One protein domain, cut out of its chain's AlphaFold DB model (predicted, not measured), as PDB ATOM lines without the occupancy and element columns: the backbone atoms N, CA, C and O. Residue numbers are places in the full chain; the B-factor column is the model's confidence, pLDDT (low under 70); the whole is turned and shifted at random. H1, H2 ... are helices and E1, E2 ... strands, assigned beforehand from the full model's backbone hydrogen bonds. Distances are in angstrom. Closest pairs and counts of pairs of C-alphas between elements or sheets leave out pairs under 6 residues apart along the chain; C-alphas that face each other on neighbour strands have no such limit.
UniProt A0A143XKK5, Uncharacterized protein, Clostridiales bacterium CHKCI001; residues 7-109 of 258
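What this domain is: This is residues 7 to 109 of the 258 residues of an uncharacterized protein of Clostridiales bacterium CHKCI001 (UniProt A0A143XKK5). Little regular structure is present: a loose, elongated run of loops has a small strand hairpin, E1 and E2, towards one end and a helix pair, H1 and H2, towards the other. The long loop of residues 18 to 66 joins them, and residues 77 to 82 stick out beyond H2. The printed part has 103 residues, in the order E1, E2, H1, H2, class mixed, with 28 in named elements. The radius of gyration of the C-alphas is 16.3 A; the spans are 50 by 29 by 27 A.

How they stand to each other: E1, residues 7 to 10, and E2, residues 13 to 17, form an antiparallel hairpin at 158 degrees; N 8 and O 15 are 2.9 A apart, within hydrogen-bond range. H1, residues 67 to 71, touches residues 86 to 91 alone of H2, residues 83 to 96; the closest C-alphas, of Ala 71 and Tyr 87, are 5.6 A apart. In both helices every O i to N i+4 pair is within hydrogen-bond range. E1 is apart from both helices.

Where its parts are: E1, 9.5 A long, begins at C-alpha 7 (170.870, 181.858, 236.486). E2 measures 13.3 A and H1 6.0 A. H2, 19.9 A long, ends at C-alpha 96 (155.346, 180.542, 241.291).

The domain as a whole: The C-alphas farthest apart, of Asp 51 and Val 80, are 50.1 A apart. The links E2 to H1 and H1 to H2 are long. The printed part has no cut, and no printed residue is under 70 in pLDDT.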
ATOM      1  N   GLY A   7     170.219 182.238 235.243       84.94
ATOM      2  CA  GLY A   7     170.870 181.858 236.486       84.94
ATOM      3  C   GLY A   7     171.058 180.353 236.593       84.94
ATOM      4  O   GLY A   7     170.711 179.596 235.685       84.94
ATOM      5  N   SER A   8     171.627 179.914 237.710       86.81
ATOM      6  CA  SER A   8     171.846 178.496 237.988       86.81
ATOM      7  C   SER A   8     171.982 178.226 239.479       86.81
ATOM      8  O   SER A   8     172.581 179.027 240.202       86.81
ATOM      9  N   ASP A   9     171.548 177.046 239.909       88.44
ATOM     10  CA  ASP A   9     171.888 176.518 241.227       88.44
ATOM     11  C   ASP A   9     173.397 176.261 241.329       88.44
ATOM     12  O   ASP A   9     174.038 175.752 240.404       88.44
ATOM     13  N   VAL A  10     173.971 176.617 242.474       88.25
ATOM     14  CA  VAL A  10     175.360 176.333 242.845       88.25
ATOM     15  C   VAL A  10     175.382 175.559 244.163       88.25
ATOM     16  O   VAL A  10     174.381 175.501 244.871       88.25
ATOM     17  N   GLU A  11     176.523 174.957 244.512       86.75
ATOM     18  CA  GLU A  11     176.640 173.998 245.629       86.75
ATOM     19  C   GLU A  11     175.972 174.461 246.938       86.75
ATOM     20  O   GLU A  11     175.339 173.656 247.611       86.75
ATOM     21  N   ASN A  12     176.058 175.755 247.269       86.38
ATOM     22  CA  ASN A  12     175.470 176.335 248.482       86.38
ATOM     23  C   ASN A  12     174.684 177.631 248.212       86.38
ATOM     24  O   ASN A  12     174.737 178.570 249.009       86.38
ATOM     25  N   GLY A  13     173.992 177.720 247.076       88.88
ATOM     26  CA  GLY A  13     173.184 178.894 246.764       88.88
ATOM     27  C   GLY A  13     172.661 178.917 245.337       88.88
ATOM     28  O   GLY A  13     172.594 177.900 244.653       88.88
ATOM     29  N   VAL A  14     172.337 180.118 244.881       90.56
ATOM     30  CA  VAL A  14     171.858 180.394 243.529       90.56
ATOM     31  C   VAL A  14     172.650 181.558 242.951       90.56
ATOM     32  O   VAL A  14     172.962 182.525 243.652       90.56
ATOM     33  N   ARG A  15     173.007 181.444 241.674       89.81
ATOM     34  CA  ARG A  15     173.596 182.524 240.885       89.81
ATOM     35  C   ARG A  15     172.505 183.122 240.007       89.81
ATOM     36  O   ARG A  15     171.823 182.376 239.309       89.81
ATOM     37  N   LEU A  16     172.369 184.442 240.038       89.06
ATOM     38  CA  LEU A  16     171.484 185.199 239.157       89.06
ATOM     39  C   LEU A  16     172.343 186.056 238.228       89.06
ATOM     40  O   LEU A  16     173.253 186.746 238.691       89.06
ATOM     41  N   ASP A  17     172.038 186.004 236.937       87.75
ATOM     42  CA  ASP A  17     172.836 186.584 235.864       87.75
ATOM     43  C   ASP A  17     172.019 187.669 235.153       87.75
ATOM     44  O   ASP A  17     170.980 187.396 234.551       87.75
ATOM     45  N   THR A  18     172.511 188.906 235.173       86.31
ATOM     46  CA  THR A  18     171.877 190.040 234.490       86.31
ATOM     47  C   THR A  18     172.894 190.833 233.681       86.31
ATOM     48  O   THR A  18     174.091 190.824 233.978       86.31
ATOM     49  N   TRP A  19     172.410 191.537 232.661       85.81
ATOM     50  CA  TRP A  19     173.226 192.476 231.905       85.81
ATOM     51  C   TRP A  19     173.415 193.762 232.702       85.81
ATOM     52  O   TRP A  19     172.490 194.251 233.350       85.81
ATOM     53  N   VAL A  20     174.635 194.289 232.664       82.12
ATOM     54  CA  VAL A  20     174.971 195.561 233.300       82.12
ATOM     55  C   VAL A  20     174.773 196.668 232.276       82.12
ATOM     56  O   VAL A  20     175.462 196.693 231.258       82.12
ATOM     57  N   ASP A  21     173.862 197.586 232.576       84.31
ATOM     58  CA  ASP A  21     173.841 198.914 231.972       84.31
ATOM     59  C   ASP A  21     174.677 199.847 232.862       84.31
ATOM     60  O   ASP A  21     174.513 199.859 234.082       84.31
ATOM     61  N   LEU A  22     175.635 200.572 232.278       84.50
ATOM     62  CA  LEU A  22     176.507 201.473 233.040       84.50
ATOM     63  C   LEU A  22     175.800 202.774 233.438       84.50
ATOM     64  O   LEU A  22     176.267 203.447 234.360       84.50
ATOM     65  N   ASP A  23     174.699 203.108 232.766       87.19
ATOM     66  CA  ASP A  23     173.932 204.327 233.005       87.19
ATOM     67  C   ASP A  23     172.771 204.103 233.994       87.19
ATOM     68  O   ASP A  23     172.220 205.072 234.525       87.19
ATOM     69  N   GLU A  24     172.435 202.845 234.312       86.19
ATOM     70  CA  GLU A  24     171.333 202.496 235.214       86.19
ATOM     71  C   GLU A  24     171.791 201.713 236.459       86.19
ATOM     72  O   GLU A  24     172.521 200.723 236.367       86.19
ATOM     73  N   PRO A  25     171.346 202.104 237.670       85.94
ATOM     74  CA  PRO A  25     171.645 201.345 238.873       85.94
ATOM     75  C   PRO A  25     170.862 200.028 238.910       85.94
ATOM     76  O   PRO A  25     169.649 199.986 238.713       85.94
ATOM     77  N   PHE A  26     171.544 198.947 239.285       85.62
ATOM     78  CA  PHE A  26     170.902 197.666 239.564       85.62
ATOM     79  C   PHE A  26     170.325 197.623 240.986       85.62
ATOM     80  O   PHE A  26     170.991 198.008 241.950       85.62
ATOM     81  N   SER A  27     169.099 197.111 241.130       88.38
ATOM     82  CA  SER A  27     168.413 196.972 242.422       88.38
ATOM     83  C   SER A  27     168.246 195.505 242.812       88.38
ATOM     84  O   SER A  27     167.726 194.707 242.036       88.38
ATOM     85  N   VAL A  28     168.625 195.168 244.048       89.38
ATOM     86  CA  VAL A  28     168.368 193.855 244.660       89.38
ATOM     87  C   VAL A  28     167.323 194.018 245.751       89.38
ATOM     88  O   VAL A  28     167.561 194.707 246.743       89.38
ATOM     89  N   TYR A  29     166.184 193.348 245.594       91.31
ATOM     90  CA  TYR A  29     165.143 193.309 246.616       91.31
ATOM     91  C   TYR A  29     165.387 192.138 247.564       91.31
ATOM     92  O   TYR A  29     165.549 190.999 247.135       91.31
ATOM     93  N   ILE A  30     165.404 192.420 248.867       92.00
ATOM     94  CA  ILE A  30     165.558 191.412 249.919       92.00
ATOM     95  C   ILE A  30     164.267 191.397 250.728       92.00
ATOM     96  O   ILE A  30     163.970 192.348 251.452       92.00
ATOM     97  N   ILE A  31     163.495 190.319 250.607       91.25
ATOM     98  CA  ILE A  31     162.250 190.150 251.356       91.25
ATOM     99  C   ILE A  31     162.572 189.491 252.701       91.25
ATOM    100  O   ILE A  31     163.154 188.411 252.768       91.25
ATOM    101  N   GLY A  32     162.180 190.146 253.795       88.88
ATOM    102  CA  GLY A  32     162.406 189.654 255.152       88.88
ATOM    103  C   GLY A  32     163.635 190.276 255.813       88.88
ATOM    104  O   GLY A  32     163.736 191.495 255.925       88.88
ATOM    105  N   LYS A  33     164.537 189.445 256.349       86.88
ATOM    106  CA  LYS A  33     165.720 189.937 257.073       86.88
ATOM    107  C   LYS A  33     166.780 190.417 256.088       86.88
ATOM    108  O   LYS A  33     167.086 189.716 255.130       86.88
ATOM    109  N   SER A  34     167.394 191.562 256.381       83.19
ATOM    110  CA  SER A  34     168.537 192.069 255.621       83.19
ATOM    111  C   SER A  34     169.656 191.028 255.532       83.19
ATOM    112  O   SER A  34     169.904 190.277 256.483       83.19
ATOM    113  N   LEU A  35     170.355 191.008 254.396       81.44
ATOM    114  CA  LEU A  35     171.497 190.124 254.205       81.44
ATOM    115  C   LEU A  35     172.612 190.471 255.199       81.44
ATOM    116  O   LEU A  35     172.954 191.636 255.394       81.44
ATOM    117  N   LYS A  36     173.208 189.443 255.811       82.69
ATOM    118  CA  LYS A  36     174.371 189.607 256.702       82.69
ATOM    119  C   LYS A  36     175.629 190.041 255.943       82.69
ATOM    120  O   LYS A  36     176.518 190.642 256.533       82.69
ATOM    121  N   GLN A  37     175.698 189.702 254.658       84.44
ATOM    122  CA  GLN A  37     176.791 190.010 253.747       84.44
ATOM    123  C   GLN A  37     176.191 190.391 252.391       84.44
ATOM    124  O   GLN A  37     175.203 189.794 251.972       84.44
ATOM    125  N   LEU A  38     176.772 191.389 251.724       84.38
ATOM    126  CA  LEU A  38     176.363 191.750 250.367       84.38
ATOM    127  C   LEU A  38     176.628 190.589 249.391       84.38
ATOM    128  O   LEU A  38     177.562 189.817 249.628       84.38
ATOM    129  N   PRO A  39     175.853 190.481 248.296       87.00
ATOM    130  CA  PRO A  39     176.118 189.503 247.249       87.00
ATOM    131  C   PRO A  39     177.554 189.596 246.721       87.00
ATOM    132  O   PRO A  39     178.133 190.684 246.644       87.00
ATOM    133  N   GLU A  40     178.119 188.449 246.353       89.69
ATOM    134  CA  GLU A  40     179.365 188.392 245.593       89.69
ATOM    135  C   GLU A  40     179.081 188.769 244.135       89.69
ATOM    136  O   GLU A  40     178.124 188.279 243.538       89.69
ATOM    137  N   TRP A  41     179.918 189.634 243.561       90.31
ATOM    138  CA  TRP A  41     179.775 190.094 242.181       90.31
ATOM    139  C   TRP A  41     180.910 189.550 241.328       90.31
ATOM    140  O   TRP A  41     182.080 189.765 241.647       90.31
ATOM    141  N   LYS A  42     180.551 188.904 240.219       92.19
ATOM    142  CA  LYS A  42     181.476 188.488 239.161       92.19
ATOM    143  C   LYS A  42     181.041 189.117 237.850       92.19
ATOM    144  O   LYS A  42     179.848 189.274 237.602       92.19
ATOM    145  N   PHE A  43     182.014 189.486 237.028       92.44
ATOM    146  CA  PHE A  43     181.778 190.167 235.761       92.44
ATOM    147  C   PHE A  43     182.299 189.291 234.641       92.44
ATOM    148  O   PHE A  43     183.402 188.765 234.738       92.44
ATOM    149  N   TYR A  44     181.529 189.150 233.571       91.25
ATOM    150  CA  TYR A  44     181.883 188.299 232.442       91.25
ATOM    151  C   TYR A  44     181.837 189.091 231.143       91.25
ATOM    152  O   TYR A  44     181.078 190.051 231.017       91.25
ATOM    153  N   SER A  45     182.645 188.681 230.165       90.38
ATOM    154  CA  SER A  45     182.694 189.326 228.847       90.38
ATOM    155  C   SER A  45     181.384 189.194 228.055       90.38
ATOM    156  O   SER A  45     181.131 189.993 227.156       90.38
ATOM    157  N   ASN A  46     180.569 188.178 228.361       86.88
ATOM    158  CA  ASN A  46     179.265 187.914 227.757       86.88
ATOM    159  C   ASN A  46     178.430 186.943 228.621       86.88
ATOM    160  O   ASN A  46     178.928 186.347 229.579       86.88
ATOM    161  N   GLY A  47     177.170 186.727 228.224       81.81
ATOM    162  CA  GLY A  47     176.216 185.852 228.918       81.81
ATOM    163  C   GLY A  47     176.566 184.356 228.962       81.81
ATOM    164  O   GLY A  47     175.889 183.603 229.653       81.81
ATOM    165  N   ALA A  48     177.629 183.891 228.288       83.12
ATOM    166  CA  ALA A  48     178.094 182.509 228.450       83.12
ATOM    167  C   ALA A  48     178.811 182.275 229.793       83.12
ATOM    168  O   ALA A  48     179.062 181.122 230.143       83.12
ATOM    169  N   CYS A  49     179.160 183.347 230.519       85.75
ATOM    170  CA  CYS A  49     179.799 183.307 231.838       85.75
ATOM    171  C   CYS A  49     181.085 182.453 231.887       85.75
ATOM    172  O   CYS A  49     181.344 181.759 232.870       85.75
ATOM    173  N   ARG A  50     181.881 182.465 230.804       86.81
ATOM    174  CA  ARG A  50     183.140 181.695 230.691       86.81
ATOM    175  C   ARG A  50     184.379 182.524 231.005       86.81
ATOM    176  O   ARG A  50     185.238 182.068 231.752       86.81
ATOM    177  N   ASP A  51     184.450 183.728 230.445       92.00
ATOM    178  CA  ASP A  51     185.611 184.605 230.575       92.00
ATOM    179  C   ASP A  51     185.296 185.715 231.577       92.00
ATOM    180  O   ASP A  51     184.562 186.660 231.268       92.00
ATOM    181  N   GLU A  52     185.818 185.574 232.795       94.19
ATOM    182  CA  GLU A  52     185.693 186.591 233.839       94.19
ATOM    183  C   GLU A  52     186.547 187.820 233.490       94.19
ATOM    184  O   GLU A  52     187.688 187.706 233.037       94.19
ATOM    185  N   ILE A  53     185.990 189.009 233.704       94.38
ATOM    186  CA  ILE A  53     186.637 190.300 233.475       94.38
ATOM    187  C   ILE A  53     186.692 191.102 234.775       94.38
ATOM    188  O   ILE A  53     185.946 190.865 235.721       94.38
ATOM    189  N   SER A  54     187.582 192.093 234.828       93.69
ATOM    190  CA  SER A  54     187.638 193.004 235.972       93.69
ATOM    191  C   SER A  54     186.442 193.953 235.974       93.69
ATOM    192  O   SER A  54     186.160 194.610 234.975       93.69
ATOM    193  N   GLY A  55     185.790 194.080 237.125       89.88
ATOM    194  CA  GLY A  55     184.700 195.022 237.349       89.88
ATOM    195  C   GLY A  55     184.541 195.322 238.833       89.88
ATOM    196  O   GLY A  55     185.137 194.665 239.690       89.88
ATOM    197  N   LYS A  56     183.756 196.352 239.148       89.00
ATOM    198  CA  LYS A  56     183.465 196.729 240.530       89.00
ATOM    199  C   LYS A  56     182.018 197.180 240.658       89.00
ATOM    200  O   LYS A  56     181.620 198.141 240.010       89.00
ATOM    201  N   MET A  57     181.282 196.538 241.562       88.56
ATOM    202  CA  MET A  57     179.968 196.998 242.005       88.56
ATOM    203  C   MET A  57     180.146 197.823 243.282       88.56
ATOM    204  O   MET A  57     180.815 197.376 244.217       88.56
ATOM    205  N   ASN A  58     179.577 199.028 243.334       88.38
ATOM    206  CA  ASN A  58     179.550 199.839 244.552       88.38
ATOM    207  C   ASN A  58     178.099 199.981 245.015       88.38
ATOM    208  O   ASN A  58     177.229 200.315 244.217       88.38
ATOM    209  N   LEU A  59     177.847 199.757 246.305       90.19
ATOM    210  CA  LEU A  59     176.540 200.023 246.897       90.19
ATOM    211  C   LEU A  59     176.294 201.538 246.918       90.19
ATOM    212  O   LEU A  59     177.059 202.272 247.541       90.19
ATOM    213  N   ILE A  60     175.236 201.987 246.243       91.31
ATOM    214  CA  ILE A  60     174.863 203.408 246.177       91.31
ATOM    215  C   ILE A  60     174.036 203.804 247.402       91.31
ATOM    216  O   ILE A  60     174.335 204.794 248.065       91.31
ATOM    217  N   SER A  61     172.997 203.033 247.713       90.94
ATOM    218  CA  SER A  61     172.113 203.277 248.851       90.94
ATOM    219  C   SER A  61     171.403 201.992 249.273       90.94
ATOM    220  O   SER A  61     171.388 201.006 248.533       90.94
ATOM    221  N   THR A  62     170.816 202.020 250.468       91.56
ATOM    222  CA  THR A  62     169.907 200.983 250.956       91.56
ATOM    223  C   THR A  62     168.631 201.659 251.422       91.56
ATOM    224  O   THR A  62     168.675 202.525 252.294       91.56
ATOM    225  N   GLU A  63     167.500 201.222 250.882       92.06
ATOM    226  CA  GLU A  63     166.176 201.686 251.284       92.06
ATOM    227  C   GLU A  63     165.385 200.543 251.918       92.06
ATOM    228  O   GLU A  63     165.614 199.364 251.642       92.06
ATOM    229  N   THR A  64     164.464 200.885 252.818       93.50
ATOM    230  CA  THR A  64     163.549 199.919 253.433       93.50
ATOM    231  C   THR A  64     162.126 200.312 253.090       93.50
ATOM    232  O   THR A  64     161.676 201.400 253.441       93.50
ATOM    233  N   ILE A  65     161.421 199.393 252.440       94.69
ATOM    234  CA  ILE A  65     159.995 199.496 252.135       94.69
ATOM    235  C   ILE A  65     159.261 198.332 252.788       94.69
ATOM    236  O   ILE A  65     159.857 197.295 253.099       94.69
ATOM    237  N   THR A  66     157.957 198.485 253.004       96.06
ATOM    238  CA  THR A  66     157.155 197.333 253.406       96.06
ATOM    239  C   THR A  66     156.948 196.410 252.209       96.06
ATOM    240  O   THR A  66     156.908 196.851 251.060       96.06
ATOM    241  N   PHE A  67     156.760 195.114 252.466       95.50
ATOM    242  CA  PHE A  67     156.400 194.189 251.393       95.50
ATOM    243  C   PHE A  67     155.055 194.564 250.742       95.50
ATOM    244  O   PHE A  67     154.888 194.378 249.542       95.50
ATOM    245  N   LYS A  68     154.119 195.164 251.499       96.50
ATOM    246  CA  LYS A  68     152.861 195.673 250.938       96.50
ATOM    247  C   LYS A  68     153.113 196.775 249.904       96.50
ATOM    248  O   LYS A  68     152.524 196.718 248.831       96.50
ATOM    249  N   ASP A  69     154.000 197.728 250.189       96.31
ATOM    250  CA  ASP A  69     154.324 198.804 249.243       96.31
ATOM    251  C   ASP A  69     155.012 198.263 247.984       96.31
ATOM    252  O   ASP A  69     154.680 198.676 246.875       96.31
ATOM    253  N   PHE A  70     155.917 197.289 248.141       95.19
ATOM    254  CA  PHE A  70     156.533 196.584 247.012       95.19
ATOM    255  C   PHE A  70     155.484 195.890 246.134       95.19
ATOM    256  O   PHE A  70     155.438 196.109 244.920       95.19
ATOM    257  N   ALA A  71     154.607 195.093 246.750       95.88
ATOM    258  CA  ALA A  71     153.580 194.332 246.044       95.88
ATOM    259  C   ALA A  71     152.554 195.234 245.337       95.88
ATOM    260  O   ALA A  71     152.021 194.869 244.292       95.88
ATOM    261  N   LEU A  72     152.301 196.431 245.868       96.62
ATOM    262  CA  LEU A  72     151.389 197.413 245.277       96.62
ATOM    263  C   LEU A  72     152.088 198.440 244.371       96.62
ATOM    264  O   LEU A  72     151.443 199.381 243.916       96.62
ATOM    265  N   SER A  73     153.377 198.270 244.058       95.19
ATOM    266  CA  SER A  73     154.157 199.240 243.268       95.19
ATOM    267  C   SER A  73     153.621 199.491 241.850       95.19
ATOM    268  O   SER A  73     153.878 200.547 241.272       95.19
ATOM    269  N   LYS A  74     152.862 198.539 241.294       95.69
ATOM    270  CA  LYS A  74     152.198 198.627 239.980       95.69
ATOM    271  C   LYS A  74     150.668 198.701 240.067       95.69
ATOM    272  O   LYS A  74     150.002 198.678 239.040       95.69
ATOM    273  N   TYR A  75     150.105 198.796 241.273       95.50
ATOM    274  CA  TYR A  75     148.659 198.849 241.475       95.50
ATOM    275  C   TYR A  75     148.080 200.213 241.066       95.50
ATOM    276  O   TYR A  75     148.484 201.253 241.592       95.50
ATOM    277  N   ASP A  76     147.085 200.211 240.172       93.56
ATOM    278  CA  ASP A  76     146.283 201.399 239.871       93.56
ATOM    279  C   ASP A  76     145.184 201.579 240.928       93.56
ATOM    280  O   ASP A  76     144.307 200.731 241.086       93.56
ATOM    281  N   ARG A  77     145.185 202.726 241.615       91.50
ATOM    282  CA  ARG A  77     144.171 203.072 242.627       91.50
ATOM    283  C   ARG A  77     142.767 203.259 242.049       91.50
ATOM    284  O   ARG A  77     141.809 203.262 242.815       91.50
ATOM    285  N   ASN A  78     142.646 203.436 240.734       91.69
ATOM    286  CA  ASN A  78     141.364 203.485 240.034       91.69
ATOM    287  C   ASN A  78     140.912 202.103 239.531       91.69
ATOM    288  O   ASN A  78     139.861 201.998 238.897       91.69
ATOM    289  N   SER A  79     141.692 201.049 239.791       87.00
ATOM    290  CA  SER A  79     141.343 199.684 239.413       87.00
ATOM    291  C   SER A  79     140.095 199.203 240.152       87.00
ATOM    292  O   SER A  79     139.894 199.479 241.332       87.00
ATOM    293  N   VAL A  80     139.279 198.405 239.462       85.12
ATOM    294  CA  VAL A  80     138.164 197.661 240.073       85.12
ATOM    295  C   VAL A  80     138.640 196.481 240.928       85.12
ATOM    296  O   VAL A  80     137.852 195.891 241.660       85.12
ATOM    297  N   VAL A  81     139.921 196.119 240.819       87.19
ATOM    298  CA  VAL A  81     140.559 195.077 241.629       87.19
ATOM    299  C   VAL A  81     140.896 195.655 242.997       87.19
ATOM    300  O   VAL A  81     141.487 196.732 243.099       87.19
ATOM    301  N   LEU A  82     140.549 194.926 244.051       89.19
ATOM    302  CA  LEU A  82     140.837 195.332 245.421       89.19
ATOM    303  C   LEU A  82     142.336 195.180 245.721       89.19
ATOM    304  O   LEU A  82     142.999 194.278 245.210       89.19
ATOM    305  N   ASP A  83     142.886 196.062 246.560       93.94
ATOM    306  CA  ASP A  83     144.326 196.093 246.858       93.94
ATOM    307  C   ASP A  83     144.831 194.770 247.461       93.94
ATOM    308  O   ASP A  83     145.934 194.319 247.156       93.94
ATOM    309  N   TYR A  84     144.014 194.108 248.281       91.69
ATOM    310  CA  TYR A  84     144.349 192.820 248.877       91.69
ATOM    311  C   TYR A  84     144.351 191.670 247.861       91.69
ATOM    312  O   TYR A  84     145.164 190.758 247.998       91.69
ATOM    313  N   ASP A  85     143.504 191.716 246.829       90.56
ATOM    314  CA  ASP A  85     143.514 190.720 245.751       90.56
ATOM    315  C   ASP A  85     144.762 190.892 244.885       90.56
ATOM    316  O   ASP A  85     145.438 189.912 244.568       90.56
ATOM    317  N   TRP A  86     145.131 192.142 244.589       94.06
ATOM    318  CA  TRP A  86     146.391 192.455 243.915       94.06
ATOM    319  C   TRP A  86     147.600 191.968 244.719       94.06
ATOM    320  O   TRP A  86     148.473 191.284 244.188       94.06
ATOM    321  N   TYR A  87     147.635 192.279 246.017       95.81
ATOM    322  CA  TYR A  87     148.686 191.826 246.926       95.81
ATOM    323  C   TYR A  87     148.818 190.298 246.922       95.81
ATOM    324  O   TYR A  87     149.919 189.773 246.759       95.81
ATOM    325  N   ASN A  88     147.700 189.576 247.056       93.75
ATOM    326  CA  ASN A  88     147.694 188.113 247.052       93.75
ATOM    327  C   ASN A  88     148.163 187.542 245.708       93.75
ATOM    328  O   ASN A  88     148.884 186.545 245.687       93.75
ATOM    329  N   ALA A  89     147.795 188.180 244.596       93.44
ATOM    330  CA  ALA A  89     148.249 187.777 243.273       93.44
ATOM    331  C   ALA A  89     149.761 187.959 243.098       93.44
ATOM    332  O   ALA A  89     150.416 187.059 242.579       93.44
ATOM    333  N   VAL A  90     150.334 189.062 243.590       95.25
ATOM    334  CA  VAL A  90     151.792 189.262 243.579       95.25
ATOM    335  C   VAL A  90     152.503 188.240 244.468       95.25
ATOM    336  O   VAL A  90     153.525 187.695 244.063       95.25
ATOM    337  N   VAL A  91     151.958 187.905 245.641       95.12
ATOM    338  CA  VAL A  91     152.500 186.811 246.470       95.12
ATOM    339  C   VAL A  91     152.476 185.483 245.709       95.12
ATOM    340  O   VAL A  91     153.478 184.772 245.688       95.12
ATOM    341  N   GLY A  92     151.357 185.159 245.056       93.44
ATOM    342  CA  GLY A  92     151.234 183.956 244.232       93.44
ATOM    343  C   GLY A  92     152.239 183.925 243.080       93.44
ATOM    344  O   GLY A  92     152.862 182.894 242.846       93.44
ATOM    345  N   LEU A  93     152.439 185.063 242.410       93.12
ATOM    346  CA  LEU A  93     153.412 185.236 241.334       93.12
ATOM    347  C   LEU A  93     154.846 184.972 241.812       93.12
ATOM    348  O   LEU A  93     155.563 184.202 241.182       93.12
ATOM    349  N   LEU A  94     155.250 185.578 242.931       93.62
ATOM    350  CA  LEU A  94     156.595 185.399 243.485       93.62
ATOM    351  C   LEU A  94     156.854 183.946 243.895       93.62
ATOM    352  O   LEU A  94     157.924 183.432 243.605       93.62
ATOM    353  N   ASN A  95     155.868 183.278 244.502       93.44
ATOM    354  CA  ASN A  95     155.981 181.860 244.854       93.44
ATOM    355  C   ASN A  95     156.039 180.954 243.613       93.44
ATOM    356  O   ASN A  95     156.676 179.909 243.640       93.44
ATOM    357  N   TYR A  96     155.348 181.323 242.530       91.44
ATOM    358  CA  TYR A  96     155.346 180.542 241.291       91.44
ATOM    359  C   TYR A  96     156.704 180.586 240.579       91.44
ATOM    360  O   TYR A  96     157.149 179.570 240.053       91.44
ATOM    361  N   PHE A  97     157.360 181.748 240.589       90.62
ATOM    362  CA  PHE A  97     158.686 181.965 239.999       90.62
ATOM    363  C   PHE A  97     159.831 181.817 241.014       90.62
ATOM    364  O   PHE A  97     160.957 182.233 240.747       90.62
ATOM    365  N   GLU A  98     159.560 181.244 242.187       91.81
ATOM    366  CA  GLU A  98     160.582 180.983 243.195       91.81
ATOM    367  C   GLU A  98     161.513 179.856 242.728       91.81
ATOM    368  O   GLU A  98     161.086 178.752 242.387       91.81
ATOM    369  N   TRP A  99     162.811 180.139 242.739       90.19
ATOM    370  CA  TRP A  99     163.879 179.170 242.523       90.19
ATOM    371  C   TRP A  99     164.410 178.653 243.865       90.19
ATOM    372  O   TRP A  99     164.039 179.120 244.948       90.19
ATOM    373  N   SER A 100     165.351 177.710 243.809       87.75
ATOM    374  CA  SER A 100     166.115 177.276 244.977       87.75
ATOM    375  C   SER A 100     166.625 178.474 245.792       87.75
ATOM    376  O   SER A 100     167.020 179.509 245.252       87.75
ATOM    377  N   TYR A 101     166.641 178.320 247.117       87.38
ATOM    378  CA  TYR A 101     167.076 179.354 248.067       87.38
ATOM    379  C   TYR A 101     166.222 180.639 248.092       87.38
ATOM    380  O   TYR A 101     166.666 181.640 248.657       87.38
ATOM    381  N   GLY A 102     164.999 180.620 247.550       89.25
ATOM    382  CA  GLY A 102     164.072 181.754 247.612       89.25
ATOM    383  C   GLY A 102     164.419 182.894 246.658       89.25
ATOM    384  O   GLY A 102     164.013 184.037 246.879       89.25
ATOM    385  N   ALA A 103     165.218 182.610 245.628       90.81
ATOM    386  CA  ALA A 103     165.538 183.586 244.600       90.81
ATOM    387  C   ALA A 103     164.408 183.706 243.581       90.81
ATOM    388  O   ALA A 103     163.755 182.729 243.238       90.81
ATOM    389  N   VAL A 104     164.224 184.918 243.071       91.00
ATOM    390  CA  VAL A 104     163.269 185.223 242.009       91.00
ATOM    391  C   VAL A 104     163.999 186.079 240.987       91.00
ATOM    392  O   VAL A 104     164.547 187.130 241.332       91.00
ATOM    393  N   HIS A 105     164.044 185.625 239.737       86.75
ATOM    394  CA  HIS A 105     164.737 186.345 238.679       86.75
ATOM    395  C   HIS A 105     163.819 187.417 238.068       86.75
ATOM    396  O   HIS A 105     162.701 187.133 237.642       86.75
ATOM    397  N   SER A 106     164.280 188.669 237.991       77.88
ATOM    398  CA  SER A 106     163.436 189.804 237.575       77.88
ATOM    399  C   SER A 106     162.912 189.697 236.141       77.88
ATOM    400  O   SER A 106     161.830 190.195 235.858       77.88
ATOM    401  N   ALA A 107     163.633 189.021 235.243       77.50
ATOM    402  CA  ALA A 107     163.154 188.788 233.876       77.50
ATOM    403  C   ALA A 107     161.927 187.856 233.804       77.50
ATOM    404  O   ALA A 107     161.260 187.816 232.774       77.50
ATOM    405  N   GLU A 108     161.635 187.105 234.870       77.88
ATOM    406  CA  GLU A 108     160.497 186.181 234.932       77.88
ATOM    407  C   GLU A 108     159.273 186.808 235.613       77.88
ATOM    408  O   GLU A 108     158.150 186.337 235.437       77.88
ATOM    409  N   VAL A 109     159.475 187.893 236.368       85.06
ATOM    410  CA  VAL A 109     158.440 188.506 237.199       85.06
ATOM    411  C   VAL A 109     158.125 189.919 236.742       85.06
ATOM    412  O   VAL A 109     158.919 190.846 236.872       85.06
TER     413      VAL A 109